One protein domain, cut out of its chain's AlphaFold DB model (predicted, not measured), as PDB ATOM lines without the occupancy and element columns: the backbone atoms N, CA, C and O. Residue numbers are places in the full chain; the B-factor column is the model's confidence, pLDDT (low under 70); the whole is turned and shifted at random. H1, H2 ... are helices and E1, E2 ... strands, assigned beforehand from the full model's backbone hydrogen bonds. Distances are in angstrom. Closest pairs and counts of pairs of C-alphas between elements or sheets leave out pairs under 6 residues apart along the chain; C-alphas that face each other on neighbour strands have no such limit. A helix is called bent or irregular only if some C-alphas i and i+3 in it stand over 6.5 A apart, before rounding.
ATOM      1  N   ILE A 190     124.986 103.052 134.834       79.19
ATOM      2  CA  ILE A 190     125.896 102.217 135.631       79.19
ATOM      3  C   ILE A 190     125.901 100.756 135.146       79.19
ATOM      4  O   ILE A 190     126.976 100.164 135.040       79.19
ATOM      5  N   ILE A 191     124.732 100.184 134.837       79.81
ATOM      6  CA  ILE A 191     124.581  98.794 134.375       79.81
ATOM      7  C   ILE A 191     125.120  98.674 132.946       79.81
ATOM      8  O   ILE A 191     125.980  97.832 132.687       79.81
ATOM      9  N   GLN A 192     124.729  99.593 132.058       81.75
ATOM     10  CA  GLN A 192     125.210  99.601 130.676       81.75
ATOM     11  C   GLN A 192     126.734  99.792 130.607       81.75
ATOM     12  O   GLN A 192     127.432  99.032 129.939       81.75
ATOM     13  N   ASN A 193     127.286 100.736 131.375       85.25
ATOM     14  CA  ASN A 193     128.734 100.938 131.446       85.25
ATOM     15  C   ASN A 193     129.461  99.779 132.146       85.25
ATOM     16  O   ASN A 193     130.677  99.663 132.004       85.25
ATOM     17  N   ARG A 194     128.788  98.926 132.930       86.38
ATOM     18  CA  ARG A 194     129.381  97.683 133.451       86.38
ATOM     19  C   ARG A 194     129.472  96.638 132.335       86.38
ATOM     20  O   ARG A 194     130.573  96.163 132.077       86.38
ATOM     21  N   ALA A 195     128.375  96.391 131.619       87.06
ATOM     22  CA  ALA A 195     128.330  95.479 130.474       87.06
ATOM     23  C   ALA A 195     129.358  95.841 129.382       87.06
ATOM     24  O   ALA A 195     130.149  94.994 128.973       87.06
ATOM     25  N   ILE A 196     129.439  97.116 128.979       88.88
ATOM     26  CA  ILE A 196     130.409  97.584 127.969       88.88
ATOM     27  C   ILE A 196     131.858  97.328 128.418       88.88
ATOM     28  O   ILE A 196     132.652  96.794 127.645       88.88
ATOM     29  N   ARG A 197     132.200  97.603 129.686       90.12
ATOM     30  CA  ARG A 197     133.546  97.328 130.236       90.12
ATOM     31  C   ARG A 197     133.876  95.834 130.359       90.12
ATOM     32  O   ARG A 197     135.051  95.495 130.457       90.12
ATOM     33  N   GLN A 198     132.877  94.951 130.341       89.25
ATOM     34  CA  GLN A 198     133.070  93.498 130.245       89.25
ATOM     35  C   GLN A 198     133.181  93.024 128.784       89.25
ATOM     36  O   GLN A 198     133.886  92.056 128.511       89.25
ATOM     37  N   LEU A 199     132.539  93.726 127.844       91.81
ATOM     38  CA  LEU A 199     132.543  93.418 126.413       91.81
ATOM     39  C   LEU A 199     133.815  93.897 125.682       91.81
ATOM     40  O   LEU A 199     134.370  93.158 124.868       91.81
ATOM     41  N   GLU A 200     134.307  95.104 125.976       91.00
ATOM     42  CA  GLU A 200     135.486  95.691 125.315       91.00
ATOM     43  C   GLU A 200     136.740  94.789 125.326       91.00
ATOM     44  O   GLU A 200     137.368  94.654 124.270       91.00
ATOM     45  N   PRO A 201     137.124  94.126 126.441       91.50
ATOM     46  CA  PRO A 201     138.270  93.216 126.448       91.50
ATOM     47  C   PRO A 201     138.096  92.015 125.511       91.50
ATOM     48  O   PRO A 201     139.065  91.602 124.880       91.50
ATOM     49  N   LEU A 202     136.876  91.478 125.389       92.88
ATOM     50  CA  LEU A 202     136.570  90.312 124.553       92.88
ATOM     51  C   LEU A 202     136.665  90.662 123.061       92.88
ATOM     52  O   LEU A 202     137.237  89.903 122.277       92.88
ATOM     53  N   LEU A 203     136.161  91.841 122.679       93.81
ATOM     54  CA  LEU A 203     136.274  92.372 121.319       93.81
ATOM     55  C   LEU A 203     137.736  92.681 120.959       93.81
ATOM     56  O   LEU A 203     138.217  92.209 119.926       93.81
ATOM     57  N   ARG A 204     138.476  93.390 121.829       91.94
ATOM     58  CA  ARG A 204     139.907  93.690 121.614       91.94
ATOM     59  C   ARG A 204     140.759  92.418 121.516       91.94
ATOM     60  O   ARG A 204     141.603  92.328 120.629       91.94
ATOM     61  N   ALA A 205     140.522  91.419 122.373       91.69
ATOM     62  CA  ALA A 205     141.207  90.120 122.313       91.69
ATOM     63  C   ALA A 205     140.919  89.348 121.011       91.69
ATOM     64  O   ALA A 205     141.743  88.550 120.574       91.69
ATOM     65  N   SER A 206     139.782  89.634 120.372       92.75
ATOM     66  CA  SER A 206     139.358  89.075 119.083       92.75
ATOM     67  C   SER A 206     139.748  89.961 117.880       92.75
ATOM     68  O   SER A 206     139.172  89.845 116.799       92.75
ATOM     69  N   GLY A 207     140.697  90.890 118.063       90.75
ATOM     70  CA  GLY A 207     141.252  91.731 116.995       90.75
ATOM     71  C   GLY A 207     140.412  92.950 116.589       90.75
ATOM     72  O   GLY A 207     140.756  93.619 115.613       90.75
ATOM     73  N   TRP A 208     139.330  93.277 117.304       94.38
ATOM     74  CA  TRP A 208     138.508  94.449 116.989       94.38
ATOM     75  C   TRP A 208     139.113  95.735 117.567       94.38
ATOM     76  O   TRP A 208     139.171  95.925 118.781       94.38
ATOM     77  N   ALA A 209     139.538  96.637 116.679       92.19
ATOM     78  CA  ALA A 209     139.978  97.986 117.035       92.19
ATOM     79  C   ALA A 209     138.788  98.951 117.207       92.19
ATOM     80  O   ALA A 209     137.756  98.809 116.551       92.19
ATOM     81  N   GLU A 210     138.965  99.964 118.058       89.06
ATOM     82  CA  GLU A 210     137.909 100.882 118.521       89.06
ATOM     83  C   GLU A 210     137.190 101.631 117.390       89.06
ATOM     84  O   GLU A 210     135.982 101.833 117.457       89.06
ATOM     85  N   ASP A 211     137.896 101.965 116.305       88.69
ATOM     86  CA  ASP A 211     137.318 102.615 115.119       88.69
ATOM     87  C   ASP A 211     136.181 101.814 114.453       88.69
ATOM     88  O   ASP A 211     135.333 102.399 113.775       88.69
ATOM     89  N   TYR A 212     136.138 100.493 114.657       92.88
ATOM     90  CA  TYR A 212     135.135  99.579 114.097       92.88
ATOM     91  C   TYR A 212     134.024  99.206 115.089       92.88
ATOM     92  O   TYR A 212     133.133  98.425 114.748       92.88
ATOM     93  N   ILE A 213     134.064  99.761 116.304       94.19
ATOM     94  CA  ILE A 213     133.116  99.508 117.391       94.19
ATOM     95  C   ILE A 213     132.332 100.801 117.670       94.19
ATOM     96  O   ILE A 213     132.885 101.902 117.668       94.19
ATOM     97  N   LYS A 214     131.025 100.694 117.931       93.69
ATOM     98  CA  LYS A 214     130.228 101.776 118.533       93.69
ATOM     99  C   LYS A 214     129.555 101.278 119.806       93.69
ATOM    100  O   LYS A 214     128.668 100.436 119.721       93.69
ATOM    101  N   THR A 215     129.987 101.807 120.947       92.12
ATOM    102  CA  THR A 215     129.582 101.425 122.308       92.12
ATOM    103  C   THR A 215     129.219 102.671 123.137       92.12
ATOM    104  O   THR A 215     130.038 103.587 123.226       92.12
ATOM    105  N   PRO A 216     128.027 102.737 123.767       91.31
ATOM    106  CA  PRO A 216     126.797 102.074 123.328       91.31
ATOM    107  C   PRO A 216     126.373 102.588 121.944       91.31
ATOM    108  O   PRO A 216     126.566 103.763 121.628       91.31
ATOM    109  N   TYR A 217     125.732 101.751 121.128       93.12
ATOM    110  CA  TYR A 217     125.107 102.221 119.892       93.12
ATOM    111  C   TYR A 217     123.622 102.517 120.125       93.12
ATOM    112  O   TYR A 217     122.779 101.621 120.120       93.12
ATOM    113  N   ILE A 218     123.309 103.793 120.354       92.75
ATOM    114  CA  ILE A 218     121.937 104.319 120.378       92.75
ATOM    115  C   ILE A 218     121.537 104.621 118.930       92.75
ATOM    116  O   ILE A 218     122.246 105.361 118.245       92.75
ATOM    117  N   TYR A 219     120.433 104.040 118.452       92.50
ATOM    118  CA  TYR A 219     120.061 104.076 117.028       92.50
ATOM    119  C   TYR A 219     118.680 104.671 116.731       92.50
ATOM    120  O   TYR A 219     118.329 104.835 115.569       92.50
ATOM    121  N   THR A 220     117.933 105.075 117.756       91.94
ATOM    122  CA  THR A 220     116.696 105.865 117.626       91.94
ATOM    123  C   THR A 220     116.737 107.057 118.578       91.94
ATOM    124  O   THR A 220     117.408 106.978 119.605       91.94
ATOM    125  N   ALA A 221     115.983 108.119 118.296       87.56
ATOM    126  CA  ALA A 221     115.794 109.226 119.236       87.56
ATOM    127  C   ALA A 221     114.743 108.919 120.327       87.56
ATOM    128  O   ALA A 221     114.722 109.587 121.357       87.56
ATOM    129  N   GLY A 222     113.888 107.913 120.109       82.44
ATOM    130  CA  GLY A 222     112.783 107.543 120.998       82.44
ATOM    131  C   GLY A 222     111.517 108.367 120.738       82.44
ATOM    132  O   GLY A 222     111.590 109.590 120.550       82.44
ATOM    133  N   ARG A 223     110.363 107.680 120.687       83.69
ATOM    134  CA  ARG A 223     109.045 108.221 120.299       83.69
ATOM    135  C   ARG A 223     108.753 109.551 120.984       83.69
ATOM    136  O   ARG A 223     108.960 109.708 122.185       83.69
ATOM    137  N   ILE A 224     108.246 110.521 120.235       80.19
ATOM    138  CA  ILE A 224     107.830 111.792 120.830       80.19
ATOM    139  C   ILE A 224     106.471 111.610 121.495       80.19
ATOM    140  O   ILE A 224     105.527 111.129 120.874       80.19
ATOM    141  N   ILE A 225     106.386 112.034 122.752       74.38
ATOM    142  CA  ILE A 225     105.145 112.104 123.518       74.38
ATOM    143  C   ILE A 225     104.637 113.555 123.402       74.38
ATOM    144  O   ILE A 225     105.387 114.474 123.763       74.38
ATOM    145  N   PRO A 226     103.426 113.809 122.864       64.69
ATOM    146  CA  PRO A 226     102.818 115.140 122.863       64.69
ATOM    147  C   PRO A 226     102.660 115.697 124.283       64.69
ATOM    148  O   PRO A 226     102.539 114.943 125.243       64.69
ATOM    149  N   HIS A 227     102.693 117.023 124.418       63.81
ATOM    150  CA  HIS A 227     102.604 117.774 125.688       63.81
ATOM    151  C   HIS A 227     103.693 117.482 126.750       63.81
ATOM    152  O   HIS A 227     103.857 118.269 127.678       63.81
ATOM    153  N   SER A 228     104.507 116.433 126.595       64.06
ATOM    154  CA  SER A 228     105.679 116.169 127.436       64.06
ATOM    155  C   SER A 228     106.942 116.833 126.882       64.06
ATOM    156  O   SER A 228     107.181 116.845 125.674       64.06
ATOM    157  N   GLN A 229     107.804 117.324 127.777       63.53
ATOM    158  CA  GLN A 229     109.185 117.704 127.448       63.53
ATOM    159  C   GLN A 229     110.068 116.476 127.167       63.53
ATOM    160  O   GLN A 229     111.023 116.553 126.393       63.53
ATOM    161  N   GLN A 230     109.746 115.316 127.743       65.31
ATOM    162  CA  GLN A 230     110.531 114.091 127.580       65.31
ATOM    163  C   GLN A 230     110.212 113.379 126.254       65.31
ATOM    164  O   GLN A 230     109.194 113.643 125.611       65.31
ATOM    165  N   ARG A 231     111.110 112.493 125.824       75.81
ATOM    166  CA  ARG A 231     110.883 111.510 124.753       75.81
ATOM    167  C   ARG A 231     110.697 110.135 125.396       75.81
ATOM    168  O   ARG A 231     111.210 109.900 126.488       75.81
ATOM    169  N   GLY A 232     109.991 109.242 124.713       67.69
ATOM    170  CA  GLY A 232     109.960 107.820 125.037       67.69
ATOM    171  C   GLY A 232     111.327 107.157 124.834       67.69
ATOM    172  O   GLY A 232     112.279 107.765 124.337       67.69
ATOM    173  N   LYS A 233     111.420 105.885 125.224       73.75
ATOM    174  CA  LYS A 233     112.675 105.130 125.316       73.75
ATOM    175  C   LYS A 233     113.461 105.102 123.998       73.75
ATOM    176  O   LYS A 233     112.958 104.674 122.962       73.75
ATOM    177  N   SER A 234     114.728 105.513 124.045       82.88
ATOM    178  CA  SER A 234     115.656 105.381 122.917       82.88
ATOM    179  C   SER A 234     116.160 103.937 122.804       82.88
ATOM    180  O   SER A 234     116.848 103.444 123.701       82.88
ATOM    181  N   LEU A 235     115.863 103.263 121.692       86.75
ATOM    182  CA  LEU A 235     116.415 101.948 121.377       86.75
ATOM    183  C   LEU A 235     117.940 102.031 121.197       86.75
ATOM    184  O   LEU A 235     118.479 102.897 120.495       86.75
ATOM    185  N   LYS A 236     118.631 101.116 121.878       89.88
ATOM    186  CA  LYS A 236     120.090 101.045 121.991       89.88
ATOM    187  C   LYS A 236     120.554  99.591 122.077       89.88
ATOM    188  O   LYS A 236     119.802  98.723 122.515       89.88
ATOM    189  N   ILE A 237     121.792  99.343 121.669       92.88
ATOM    190  CA  ILE A 237     122.470  98.042 121.723       92.88
ATOM    191  C   ILE A 237     123.895  98.247 122.265       92.88
ATOM    192  O   ILE A 237     124.444  99.344 122.126       92.88
ATOM    193  N   ASP A 238     124.490  97.250 122.929       94.62
ATOM    194  CA  ASP A 238     125.754  97.466 123.656       94.62
ATOM    195  C   ASP A 238     126.919  97.747 122.718       94.62
ATOM    196  O   ASP A 238     127.664  98.694 122.957       94.62
ATOM    197  N   ALA A 239     127.034  96.981 121.630       95.88
ATOM    198  CA  ALA A 239     127.927  97.316 120.530       95.88
ATOM    199  C   ALA A 239     127.262  97.131 119.160       95.88
ATOM    200  O   ALA A 239     126.562  96.147 118.915       95.88
ATOM    201  N   LEU A 240     127.564  98.051 118.243       96.75
ATOM    202  CA  LEU A 240     127.523  97.803 116.802       96.75
ATOM    203  C   LEU A 240     128.957  97.576 116.309       96.75
ATOM    204  O   LEU A 240     129.817  98.440 116.491       96.75
ATOM    205  N   LEU A 241     129.190  96.440 115.656       96.94
ATOM    206  CA  LEU A 241     130.441  96.096 114.986       96.94
ATOM    207  C   LEU A 241     130.334  96.402 113.487       96.94
ATOM    208  O   LEU A 241     129.338  96.052 112.843       96.94
ATOM    209  N   ARG A 242     131.360  97.042 112.920       94.50
ATOM    210  CA  ARG A 242     131.397  97.465 111.511       94.50
ATOM    211  C   ARG A 242     132.538  96.817 110.735       94.50
ATOM    212  O   ARG A 242     133.661  96.718 111.217       94.50
ATOM    213  N   GLY A 243     132.267  96.450 109.487       90.81
ATOM    214  CA  GLY A 243     133.300  96.048 108.536       90.81
ATOM    215  C   GLY A 243     134.233  97.203 108.164       90.81
ATOM    216  O   GLY A 243     135.405  96.958 107.910       90.81
ATOM    217  N   GLU A 244     133.745  98.448 108.197       89.62
ATOM    218  CA  GLU A 244     134.556  99.650 107.976       89.62
ATOM    219  C   GLU A 244     134.173 100.835 108.878       89.62
ATOM    220  O   GLU A 244     133.039 100.951 109.338       89.62
ATOM    221  N   ARG A 245     135.131 101.735 109.136       82.12
ATOM    222  CA  ARG A 245     135.030 102.788 110.174       82.12
ATOM    223  C   ARG A 245     133.840 103.737 109.975       82.12
ATOM    224  O   ARG A 245     133.243 104.203 110.945       82.12
ATOM    225  N   LEU A 246     133.525 104.050 108.717       81.88
ATOM    226  CA  LEU A 246     132.519 105.043 108.310       81.88
ATOM    227  C   LEU A 246     131.408 104.444 107.429       81.88
ATOM    228  O   LEU A 246     130.740 105.176 106.701       81.88
ATOM    229  N   SER A 247     131.234 103.121 107.442       85.12
ATOM    230  CA  SER A 247     130.254 102.420 106.603       85.12
ATOM    231  C   SER A 247     129.918 101.032 107.177       85.12
ATOM    232  O   SER A 247     130.185 100.754 108.347       85.12
ATOM    233  N   LEU A 248     129.278 100.182 106.371       88.62
ATOM    234  CA  LEU A 248     129.270  98.721 106.505       88.62
ATOM    235  C   LEU A 248     129.004  98.148 107.922       88.62
ATOM    236  O   LEU A 248     129.873  97.472 108.480       88.62
ATOM    237  N   PRO A 249     127.825  98.382 108.528       93.69
ATOM    238  CA  PRO A 249     127.420  97.679 109.750       93.69
ATOM    239  C   PRO A 249     127.345  96.160 109.511       93.69
ATOM    240  O   PRO A 249     126.782  95.721 108.509       93.69
ATOM    241  N   LEU A 250     127.915  95.355 110.420       95.12
ATOM    242  CA  LEU A 250     127.986  93.891 110.278       95.12
ATOM    243  C   LEU A 250     127.367  93.106 111.435       95.12
ATOM    244  O   LEU A 250     126.808  92.043 111.174       95.12
ATOM    245  N   ALA A 251     127.462  93.574 112.684       97.44
ATOM    246  CA  ALA A 251     126.893  92.823 113.802       97.44
ATOM    247  C   ALA A 251     126.382  93.677 114.962       97.44
ATOM    248  O   ALA A 251     126.999  94.675 115.331       97.44
ATOM    249  N   ALA A 252     125.288  93.226 115.571       97.75
ATOM    250  CA  ALA A 252     124.790  93.708 116.856       97.75
ATOM    251  C   ALA A 252     125.333  92.830 117.998       97.75
ATOM    252  O   ALA A 252     125.430  91.614 117.839       97.75
ATOM    253  N   VAL A 253     125.656  93.412 119.155       97.62
ATOM    254  CA  VAL A 253     126.088  92.662 120.348       97.62
ATOM    255  C   VAL A 253     125.279  93.088 121.567       97.62
ATOM    256  O   VAL A 253     125.203  94.281 121.863       97.62
ATOM    257  N   HIS A 254     124.719  92.117 122.289       95.12
ATOM    258  CA  HIS A 254     124.054  92.321 123.579       95.12
ATOM    259  C   HIS A 254     124.708  91.455 124.656       95.12
ATOM    260  O   HIS A 254     124.977  90.275 124.427       95.12
ATOM    261  N   PHE A 255     124.942  92.027 125.832       92.75
ATOM    262  CA  PHE A 255     125.479  91.331 127.000       92.75
ATOM    263  C   PHE A 255     124.361  91.119 128.032       92.75
ATOM    264  O   PHE A 255     123.738  92.085 128.470       92.75
ATOM    265  N   GLN A 256     124.081  89.882 128.440       88.50
ATOM    266  CA  GLN A 256     122.996  89.593 129.387       88.50
ATOM    267  C   GLN A 256     123.199  90.338 130.719       88.50
ATOM    268  O   GLN A 256     124.299  90.348 131.275       88.50
ATOM    269  N   ARG A 257     122.145  90.966 131.253       83.44
ATOM    270  CA  ARG A 257     122.196  91.623 132.575       83.44
ATOM    271  C   ARG A 257     121.903  90.641 133.716       83.44
ATOM    272  O   ARG A 257     121.134  89.705 133.535       83.44
ATOM    273  N   ASP A 258     122.432  90.917 134.913       74.88
ATOM    274  CA  ASP A 258     122.285  90.073 136.122       74.88
ATOM    275  C   ASP A 258     120.825  89.651 136.436       74.88
ATOM    276  O   ASP A 258     120.602  88.568 136.967       74.88
ATOM    277  N   ASN A 259     119.838  90.495 136.094       70.19
ATOM    278  CA  ASN A 259     118.401  90.282 136.340       70.19
ATOM    279  C   ASN A 259     117.578  90.087 135.045       70.19
ATOM    280  O   ASN A 259     116.367  90.291 135.052       70.19
ATOM    281  N   GLU A 260     118.216  89.779 133.916       76.06
ATOM    282  CA  GLU A 260     117.564  89.659 132.606       76.06
ATOM    283  C   GLU A 260     117.493  88.195 132.169       76.06
ATOM    284  O   GLU A 260     118.499  87.482 132.192       76.06
ATOM    285  N   SER A 261     116.315  87.729 131.745       74.50
ATOM    286  CA  SER A 261     116.186  86.362 131.237       74.50
ATOM    287  C   SER A 261     116.867  86.206 129.872       74.50
ATOM    288  O   SER A 261     116.882  87.125 129.050       74.50
ATOM    289  N   ILE A 262     117.389  85.007 129.590       77.56
ATOM    290  CA  ILE A 262     118.017  84.686 128.294       77.56
ATOM    291  C   ILE A 262     117.038  84.953 127.134       77.56
ATOM    292  O   ILE A 262     117.449  85.442 126.087       77.56
ATOM    293  N   LEU A 263     115.736  84.715 127.344       74.81
ATOM    294  CA  LEU A 263     114.686  84.968 126.355       74.81
ATOM    295  C   LEU A 263     114.447  86.468 126.100       74.81
ATOM    296  O   LEU A 263     114.257  86.855 124.950       74.81
ATOM    297  N   GLU A 264     114.474  87.327 127.125       74.12
ATOM    298  CA  GLU A 264     114.396  88.788 126.942       74.12
ATOM    299  C   GLU A 264     115.647  89.332 126.235       74.12
ATOM    300  O   GLU A 264     115.532  90.137 125.308       74.12
ATOM    301  N   ALA A 265     116.833  88.853 126.628       84.06
ATOM    302  CA  ALA A 265     118.108  89.216 126.016       84.06
ATOM    303  C   ALA A 265     118.171  88.808 124.530       84.06
ATOM    304  O   ALA A 265     118.534  89.615 123.671       84.06
ATOM    305  N   GLU A 266     117.753  87.578 124.210       83.38
ATOM    306  CA  GLU A 266     117.638  87.081 122.840       83.38
ATOM    307  C   GLU A 266     116.600  87.867 122.025       83.38
ATOM    308  O   GLU A 266     116.907  88.289 120.908       83.38
ATOM    309  N   ARG A 267     115.395  88.111 122.565       78.75
ATOM    310  CA  ARG A 267     114.355  88.904 121.884       78.75
ATOM    311  C   ARG A 267     114.869  90.300 121.530       78.75
ATOM    312  O   ARG A 267     114.758  90.697 120.370       78.75
ATOM    313  N   ARG A 268     115.496  91.012 122.477       83.06
ATOM    314  CA  ARG A 268     116.054  92.354 122.226       83.06
ATOM    315  C   ARG A 268     117.163  92.327 121.177       83.06
ATOM    316  O   ARG A 268     117.171  93.174 120.285       83.06
ATOM    317  N   LEU A 269     118.079  91.357 121.247       92.44
ATOM    318  CA  LEU A 269     119.150  91.221 120.260       92.44
ATOM    319  C   LEU A 269     118.599  90.931 118.857       92.44
ATOM    320  O   LEU A 269     119.009  91.587 117.902       92.44
ATOM    321  N   ARG A 270     117.645  90.000 118.725       89.31
ATOM    322  CA  ARG A 270     116.980  89.679 117.449       89.31
ATOM    323  C   ARG A 270     116.198  90.877 116.897       89.31
ATOM    324  O   ARG A 270     116.262  91.134 115.696       89.31
ATOM    325  N   GLN A 271     115.506  91.639 117.749       83.94
ATOM    326  CA  GLN A 271     114.801  92.870 117.366       83.94
ATOM    327  C   GLN A 271     115.781  93.925 116.831       83.94
ATOM    328  O   GLN A 271     115.594  94.418 115.717       83.94
ATOM    329  N   ALA A 272     116.859  94.204 117.571       90.50
ATOM    330  CA  ALA A 272     117.899  95.140 117.155       90.50
ATOM    331  C   ALA A 272     118.583  94.686 115.853       90.50
ATOM    332  O   ALA A 272     118.739  95.483 114.933       90.50
ATOM    333  N   ALA A 273     118.927  93.401 115.724       93.69
ATOM    334  CA  ALA A 273     119.528  92.846 114.513       93.69
ATOM    335  C   ALA A 273     118.608  92.993 113.286       93.69
ATOM    336  O   ALA A 273     119.062  93.410 112.218       93.69
ATOM    337  N   ARG A 274     117.302  92.738 113.454       90.75
ATOM    338  CA  ARG A 274     116.276  92.901 112.412       90.75
ATOM    339  C   ARG A 274     116.074  94.367 112.015       90.75
ATOM    340  O   ARG A 274     115.994  94.649 110.823       90.75
ATOM    341  N   GLN A 275     116.026  95.295 112.973       89.25
ATOM    342  CA  GLN A 275     115.897  96.736 112.703       89.25
ATOM    343  C   GLN A 275     117.147  97.296 112.006       89.25
ATOM    344  O   GLN A 275     117.036  97.939 110.963       89.25
ATOM    345  N   LEU A 276     118.335  96.992 112.537       93.94
ATOM    346  CA  LEU A 276     119.632  97.398 111.983       93.94
ATOM    347  C   LEU A 276     120.011  96.639 110.700       93.94
ATOM    348  O   LEU A 276     120.985  97.003 110.045       93.94
ATOM    349  N   CYS A 277     119.254  95.597 110.341       93.62
ATOM    350  CA  CYS A 277     119.450  94.760 109.155       93.62
ATOM    351  C   CYS A 277     120.870  94.176 109.024       93.62
ATOM    352  O   CYS A 277     121.371  93.999 107.911       93.62
ATOM    353  N   VAL A 278     121.507  93.879 110.159       95.62
ATOM    354  CA  VAL A 278     122.860  93.313 110.220       95.62
ATOM    355  C   VAL A 278     122.845  91.796 109.973       95.62
ATOM    356  O   VAL A 278     121.930  91.117 110.434       95.62
ATOM    357  N   PRO A 279     123.841  91.242 109.256       95.69
ATOM    358  CA  PRO A 279     123.903  89.813 108.934       95.69
ATOM    359  C   PRO A 279     124.243  88.897 110.117       95.69
ATOM    360  O   PRO A 279     123.937  87.707 110.048       95.69
ATOM    361  N   PHE A 280     124.863  89.431 111.173       97.94
ATOM    362  CA  PHE A 280     125.241  88.681 112.372       97.94
ATOM    363  C   PHE A 280     124.714  89.360 113.642       97.94
ATOM    364  O   PHE A 280     124.540  90.582 113.691       97.94
ATOM    365  N   ALA A 281     124.524  88.591 114.709       98.06
ATOM    366  CA  ALA A 281     124.336  89.126 116.053       98.06
ATOM    367  C   ALA A 281     124.973  88.217 117.111       98.06
ATOM    368  O   ALA A 281     125.089  87.012 116.907       98.06
ATOM    369  N   TYR A 282     125.385  88.792 118.241       97.88
ATOM    370  CA  TYR A 282     126.074  88.075 119.314       97.88
ATOM    371  C   TYR A 282     125.410  88.320 120.667       97.88
ATOM    372  O   TYR A 282     125.345  89.459 121.136       97.88
ATOM    373  N   LEU A 283     124.941  87.245 121.301       96.31
ATOM    374  CA  LEU A 283     124.472  87.256 122.684       96.31
ATOM    375  C   LEU A 283     125.603  86.761 123.585       96.31
ATOM    376  O   LEU A 283     126.069  85.632 123.435       96.31
ATOM    377  N   VAL A 284     126.042  87.611 124.509       94.81
ATOM    378  CA  VAL A 284     127.099  87.301 125.474       94.81
ATOM    379  C   VAL A 284     126.461  86.983 126.821       94.81
ATOM    380  O   VAL A 284     125.816  87.843 127.423       94.81
ATOM    381  N   LEU A 285     126.639  85.751 127.288       89.31
ATOM    382  CA  LEU A 285     126.148  85.255 128.570       89.31
ATOM    383  C   LEU A 285     127.313  85.186 129.566       89.31
ATOM    384  O   LEU A 285     128.417  84.766 129.210       89.31
ATOM    385  N   GLN A 286     127.072  85.562 130.825       77.56
ATOM    386  CA  GLN A 286     128.037  85.368 131.909       77.56
ATOM    387  C   GLN A 286     127.575  84.221 132.813       77.56
ATOM    388  O   GLN A 286     126.595  84.345 133.545       77.56
ATOM    389  N   SER A 287     128.308  83.111 132.784       67.56
ATOM    390  CA  SER A 287     128.013  81.942 133.611       67.56
ATOM    391  C   SER A 287     128.360  82.177 135.087       67.56
ATOM    392  O   SER A 287     129.217  82.999 135.428       67.56
ATOM    393  N   GLN A 288     127.740  81.404 135.984       62.22
ATOM    394  CA  GLN A 288     127.995  81.454 137.435       62.22
ATOM    395  C   GLN A 288     129.461  81.130 137.792       62.22
ATOM    396  O   GLN A 288     129.974  81.582 138.813       62.22
ATOM    397  N   SER A 289     130.153  80.391 136.922       60.91
ATOM    398  CA  SER A 289     131.591  80.079 136.962       60.91
ATOM    399  C   SER A 289     132.509  81.227 136.509       60.91
ATOM    400  O   SER A 289     133.721  81.039 136.451       60.91
ATOM    401  N   GLN A 290     131.955  82.392 136.149       64.25
ATOM    402  CA  GLN A 290     132.636  83.506 135.468       64.25
ATOM    403  C   GLN A 290     133.174  83.183 134.060       64.25
ATOM    404  O   GLN A 290     133.851  84.022 133.463       64.25
ATOM    405  N   THR A 291     132.846  82.021 133.481       71.62
ATOM    406  CA  THR A 291     133.079  81.782 132.049       71.62
ATOM    407  C   THR A 291     132.100  82.604 131.216       71.62
ATOM    408  O   THR A 291     130.928  82.741 131.570       71.62
ATOM    409  N   VAL A 292     132.590  83.158 130.108       83.00
ATOM    410  CA  VAL A 292     131.769  83.876 129.130       83.00
ATOM    411  C   VAL A 292     131.410  82.922 127.999       83.00
ATOM    412  O   VAL A 292     132.291  82.267 127.441       83.00
ATOM    413  N   GLU A 293     130.129  82.863 127.657       90.06
ATOM    414  CA  GLU A 293     129.593  82.059 126.558       90.06
ATOM    415  C   GLU A 293     129.029  83.015 125.497       90.06
ATOM    416  O   GLU A 293     128.286  83.942 125.826       90.06
ATOM    417  N   ILE A 294     129.418  82.844 124.229       94.81
ATOM    418  CA  ILE A 294     129.022  83.738 123.130       94.81
ATOM    419  C   ILE A 294     128.171  82.944 122.140       94.81
ATOM    420  O   ILE A 294     128.683  82.085 121.426       94.81
ATOM    421  N   THR A 295     126.881  83.262 122.054       96.31
ATOM    422  CA  THR A 295     125.994  82.721 121.017       96.31
ATOM    423  C   THR A 295     126.016  83.638 119.797       96.31
ATOM    424  O   THR A 295     125.548  84.774 119.868       96.31
ATOM    425  N   GLU A 296     126.539  83.149 118.675       97.44
ATOM    426  CA  GLU A 296     126.382  83.769 117.359       97.44
ATOM    427  C   GLU A 296     125.020  83.411 116.753       97.44
ATOM    428  O   GLU A 296     124.594  82.255 116.778       97.44
ATOM    429  N   MET A 297     124.381  84.420 116.170       97.62
ATOM    430  CA  MET A 297     123.227  84.337 115.285       97.62
ATOM    431  C   MET A 297     123.691  84.775 113.893       97.62
ATOM    432  O   MET A 297     124.130  85.913 113.729       97.62
ATOM    433  N   ASP A 298     123.625  83.887 112.904       96.75
ATOM    434  CA  ASP A 298     124.031  84.149 111.519       96.75
ATOM    435  C   ASP A 298     122.831  83.983 110.578       96.75
ATOM    436  O   ASP A 298     122.196  82.929 110.558       96.75
ATOM    437  N   TRP A 299     122.529  85.020 109.792       94.94
ATOM    438  CA  TRP A 299     121.476  85.018 108.766       94.94
ATOM    439  C   TRP A 299     122.025  84.965 107.330       94.94
ATOM    440  O   TRP A 299     121.265  85.049 106.364       94.94
ATOM    441  N   THR A 300     123.341  84.826 107.137       92.69
ATOM    442  CA  THR A 300     123.964  84.840 105.801       92.69
ATOM    443  C   THR A 300     123.559  83.663 104.914       92.69
ATOM    444  O   THR A 300     123.664  83.774 103.694       92.69
ATOM    445  N   SER A 301     123.040  82.579 105.496       87.06
ATOM    446  CA  SER A 301     122.461  81.449 104.759       87.06
ATOM    447  C   SER A 301     121.016  81.666 104.279       87.06
ATOM    448  O   SER A 301     120.519  80.871 103.487       87.06
ATOM    449  N   GLY A 302     120.349  82.739 104.722       82.88
ATOM    450  CA  GLY A 302     118.910  82.968 104.553       82.88
ATOM    451  C   GLY A 302     118.123  82.532 105.792       82.88
ATOM    452  O   GLY A 302     117.369  83.330 106.348       82.88
ATOM    453  N   ASP A 303     118.377  81.314 106.271       86.44
ATOM    454  CA  ASP A 303     117.903  80.829 107.570       86.44
ATOM    455  C   ASP A 303     118.806  81.303 108.723       86.44
ATOM    456  O   ASP A 303     119.978  81.640 108.520       86.44
ATOM    457  N   LEU A 304     118.254  81.310 109.944       91.25
ATOM    458  CA  LEU A 304     118.990  81.590 111.181       91.25
ATOM    459  C   LEU A 304     119.800  80.363 111.620       91.25
ATOM    460  O   LEU A 304     119.236  79.365 112.073       91.25
ATOM    461  N   VAL A 305     121.124  80.483 111.582       94.31
ATOM    462  CA  VAL A 305     122.061  79.529 112.184       94.31
ATOM    463  C   VAL A 305     122.493  80.041 113.558       94.31
ATOM    464  O   VAL A 305     122.918  81.187 113.697       94.31
ATOM    465  N   LEU A 306     122.403  79.183 114.577       95.06
ATOM    466  CA  LEU A 306     122.904  79.451 115.928       95.06
ATOM    467  C   LEU A 306     124.207  78.680 116.164       95.06
ATOM    468  O   LEU A 306     124.269  77.480 115.903       95.06
ATOM    469  N   SER A 307     125.242  79.352 116.667       94.75
ATOM    470  CA  SER A 307     126.551  78.746 116.968       94.75
ATOM    471  C   SER A 307     127.086  79.210 118.320       94.75
ATOM    472  O   SER A 307     127.026  80.393 118.635       94.75
ATOM    473  N   GLN A 308     127.637  78.290 119.116       95.00
ATOM    474  CA  GLN A 308     128.328  78.629 120.365       95.00
ATOM    475  C   GLN A 308     129.818  78.853 120.100       95.00
ATOM    476  O   GLN A 308     130.480  77.999 119.508       95.00
ATOM    477  N   LEU A 309     130.339  79.996 120.544       92.69
ATOM    478  CA  LEU A 309     131.706  80.454 120.319       92.69
ATOM    479  C   LEU A 309     132.422  80.747 121.646       92.69
ATOM    480  O   LEU A 309     131.820  81.194 122.622       92.69
ATOM    481  N   SER A 310     133.741  80.542 121.660       88.62
ATOM    482  CA  SER A 310     134.619  80.876 122.798       88.62
ATOM    483  C   SER A 310     135.321  82.236 122.659       88.62
ATOM    484  O   SER A 310     135.994  82.676 123.586       88.62
ATOM    485  N   TYR A 311     135.212  82.878 121.493       91.56
ATOM    486  CA  TYR A 311     135.772  84.190 121.153       91.56
ATOM    487  C   TYR A 311     134.973  84.791 119.985       91.56
ATOM    488  O   TYR A 311     134.269  84.061 119.282       91.56
ATOM    489  N   PHE A 312     135.050  86.107 119.765       95.81
ATOM    490  CA  PHE A 312     134.373  86.730 118.620       95.81
ATOM    491  C   PHE A 312     135.137  86.432 117.318       95.81
ATOM    492  O   PHE A 312     136.369  86.409 117.330       95.81
ATOM    493  N   PRO A 313     134.464  86.267 116.169       95.94
ATOM    494  CA  PRO A 313     135.161  86.178 114.890       95.94
ATOM    495  C   PRO A 313     135.877  87.492 114.539       95.94
ATOM    496  O   PRO A 313     135.396  88.583 114.854       95.94
ATOM    497  N   GLU A 314     137.005  87.398 113.835       95.19
ATOM    498  CA  GLU A 314     137.741  88.564 113.331       95.19
ATOM    499  C   GLU A 314     136.903  89.402 112.344       95.19
ATOM    500  O   GLU A 314     136.136  88.856 111.541       95.19
ATOM    501  N   ARG A 315     137.145  90.722 112.294       94.44
ATOM    502  CA  ARG A 315     136.513  91.649 111.328       94.44
ATOM    503  C   ARG A 315     136.555  91.121 109.890       94.44
ATOM    504  O   ARG A 315     135.527  91.051 109.220       94.44
ATOM    505  N   GLU A 316     137.730  90.700 109.417       92.25
ATOM    506  CA  GLU A 316     137.908  90.183 108.051       92.25
ATOM    507  C   GLU A 316     137.257  88.810 107.828       92.25
ATOM    508  O   GLU A 316     136.976  88.451 106.684       92.25
ATOM    509  N   ALA A 317     136.990  88.021 108.873       93.75
ATOM    510  CA  ALA A 317     136.204  86.795 108.742       93.75
ATOM    511  C   ALA A 317     134.720  87.120 108.492       93.75
ATOM    512  O   ALA A 317     134.126  86.557 107.571       93.75
ATOM    513  N   LEU A 318     134.146  88.079 109.229       94.50
ATOM    514  CA  LEU A 318     132.755  88.511 109.034       94.50
ATOM    515  C   LEU A 318     132.544  89.244 107.706       94.50
ATOM    516  O   LEU A 318     131.594  88.931 106.987       94.50
ATOM    517  N   VAL A 319     133.462  90.145 107.330       92.44
ATOM    518  CA  VAL A 319     133.456  90.801 106.009       92.44
ATOM    519  C   VAL A 319     133.441  89.749 104.896       92.44
ATOM    520  O   VAL A 319     132.598  89.826 104.004       92.44
ATOM    521  N   ARG A 320     134.310  88.727 104.957       92.06
ATOM    522  CA  ARG A 320     134.360  87.658 103.943       92.06
ATOM    523  C   ARG A 320     133.108  86.774 103.933       92.06
ATOM    524  O   ARG A 320     132.604  86.515 102.844       92.06
ATOM    525  N   ARG A 321     132.586  86.344 105.093       93.75
ATOM    526  CA  ARG A 321     131.338  85.549 105.192       93.75
ATOM    527  C   ARG A 321     130.169  86.266 104.518       93.75
ATOM    528  O   ARG A 321     129.498  85.691 103.664       93.75
ATOM    529  N   TRP A 322     129.961  87.537 104.858       92.88
ATOM    530  CA  TRP A 322     128.850  88.321 104.325       92.88
ATOM    531  C   TRP A 322     129.020  88.670 102.840       92.88
ATOM    532  O   TRP A 322     128.091  88.483 102.059       92.88
ATOM    533  N   LEU A 323     130.210  89.104 102.409       91.94
ATOM    534  CA  LEU A 323     130.483  89.369 100.991       91.94
ATOM    535  C   LEU A 323     130.296  88.111 100.121       91.94
ATOM    536  O   LEU A 323     129.705  88.187  99.040       91.94
ATOM    537  N   ALA A 324     130.712  86.941 100.618       92.12
ATOM    538  CA  ALA A 324     130.487  85.665  99.949       92.12
ATOM    539  C   ALA A 324     128.991  85.319  99.827       92.12
ATOM    540  O   ALA A 324     128.565  84.907  98.746       92.12
ATOM    541  N   SER A 325     128.172  85.541 100.866       92.75
ATOM    542  CA  SER A 325     126.722  85.292 100.773       92.75
ATOM    543  C   SER A 325     126.007  86.262  99.831       92.75
ATOM    544  O   SER A 325     125.096  85.858  99.110       92.75
ATOM    545  N   GLN A 326     126.479  87.511  99.732       92.38
ATOM    546  CA  GLN A 326     125.996  88.458  98.720       92.38
ATOM    547  C   GLN A 326     126.471  88.123  97.295       92.38
ATOM    548  O   GLN A 326     126.014  88.770  96.350       92.38
ATOM    549  N   LYS A 327     127.356  87.124  97.132       91.44
ATOM    550  CA  LYS A 327     128.051  86.759  95.883       91.44
ATOM    551  C   LYS A 327     128.871  87.919  95.296       91.44
ATOM    552  O   LYS A 327     128.991  88.058  94.081       91.44
TER     553      LYS A 327
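This is residues 190 to 327 of the 1113 residues of the protein "Helicase ATP-binding domain-containing protein" of Tengunoibacter tsumagoiensis (UniProt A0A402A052). A strongly twisted, curled sheet of five strands forms the middle layer, with H2 along one face and H1 and H3 across the other. From beside the E1 edge, a long arm within residues 206 to 238 reaches out to His 227 and makes much of the length. The printed part has 138 residues, with three named helices and five named strands in the order H1 E1 E2 H2 E3 E4 E5 H3. The sheet order is E1, E2, E3, E4, E5, mixed, and the class is mixed, helices and strands. The whole is compact, with a radius of gyration of the C-alphas of 15.4 A and spans of 49 by 40 by 29 A.

H1, residues 190 to 205, begins at C-alpha 190 (125.896, 102.217, 135.631) and is 23.6 A long. It is neither bent nor irregular, but only just: C-alphas 198 and 201 are 6.4 A apart. E1 is residues 239 to 244; E2, residues 247 to 255, is 23.7 A long and bends by 54 degrees at residue 250. H2, residues 262 to 276, is 20.7 A long. E3, residues 280 to 286, is 20.0 A, and E4, residues 292 to 298, 19.2 A. E5 is residues 305 to 309. H3, residues 315 to 325, ends at C-alpha 325 (126.722, 85.292, 100.773).

E1 and E2 form an antiparallel hairpin, with N 241 and O 251 2.8 A apart. E2 and E3 are parallel, with N 282 and O 252 at 2.9 A; with H2 they form a strand-helix-strand unit, two parallel strands joined through a helix, with a right-handed crossover. E3, E4 and E5 form a meander, each strand the antiparallel neighbour of the one before, with N 297 and O 281 at 2.8 A and N 296 and O 307 at 2.8 A. The helices on both faces give three layers. H2 lies over E2 and E3 at a height over the sheet of 8.9 A; C-alphas 252 and 273, the closest of E2 and H2, are 5.8 A apart. H3, on the opposite face, touches E1, closest at C-alphas 243 and 319, 5.8 A. H1 is on the sheet at a height over the sheet of 8.0 A, over E2; the closest C-alphas of H1 and E2, those of Ala 195 and Phe 255, are 6.1 A apart. Every O i to N i+4 pair is within hydrogen-bond range in H2 and H3, and 10 of 12 in H1.

The C-alphas of His 227 and Lys 327, the two farthest apart, are 50.0 A apart. The printed part has no cut. The link from H1 to E1 is long, 33 residues. Mean pLDDT of the printed part is 87.7; residues 226 to 230, 232 and 287 to 290 are under 70.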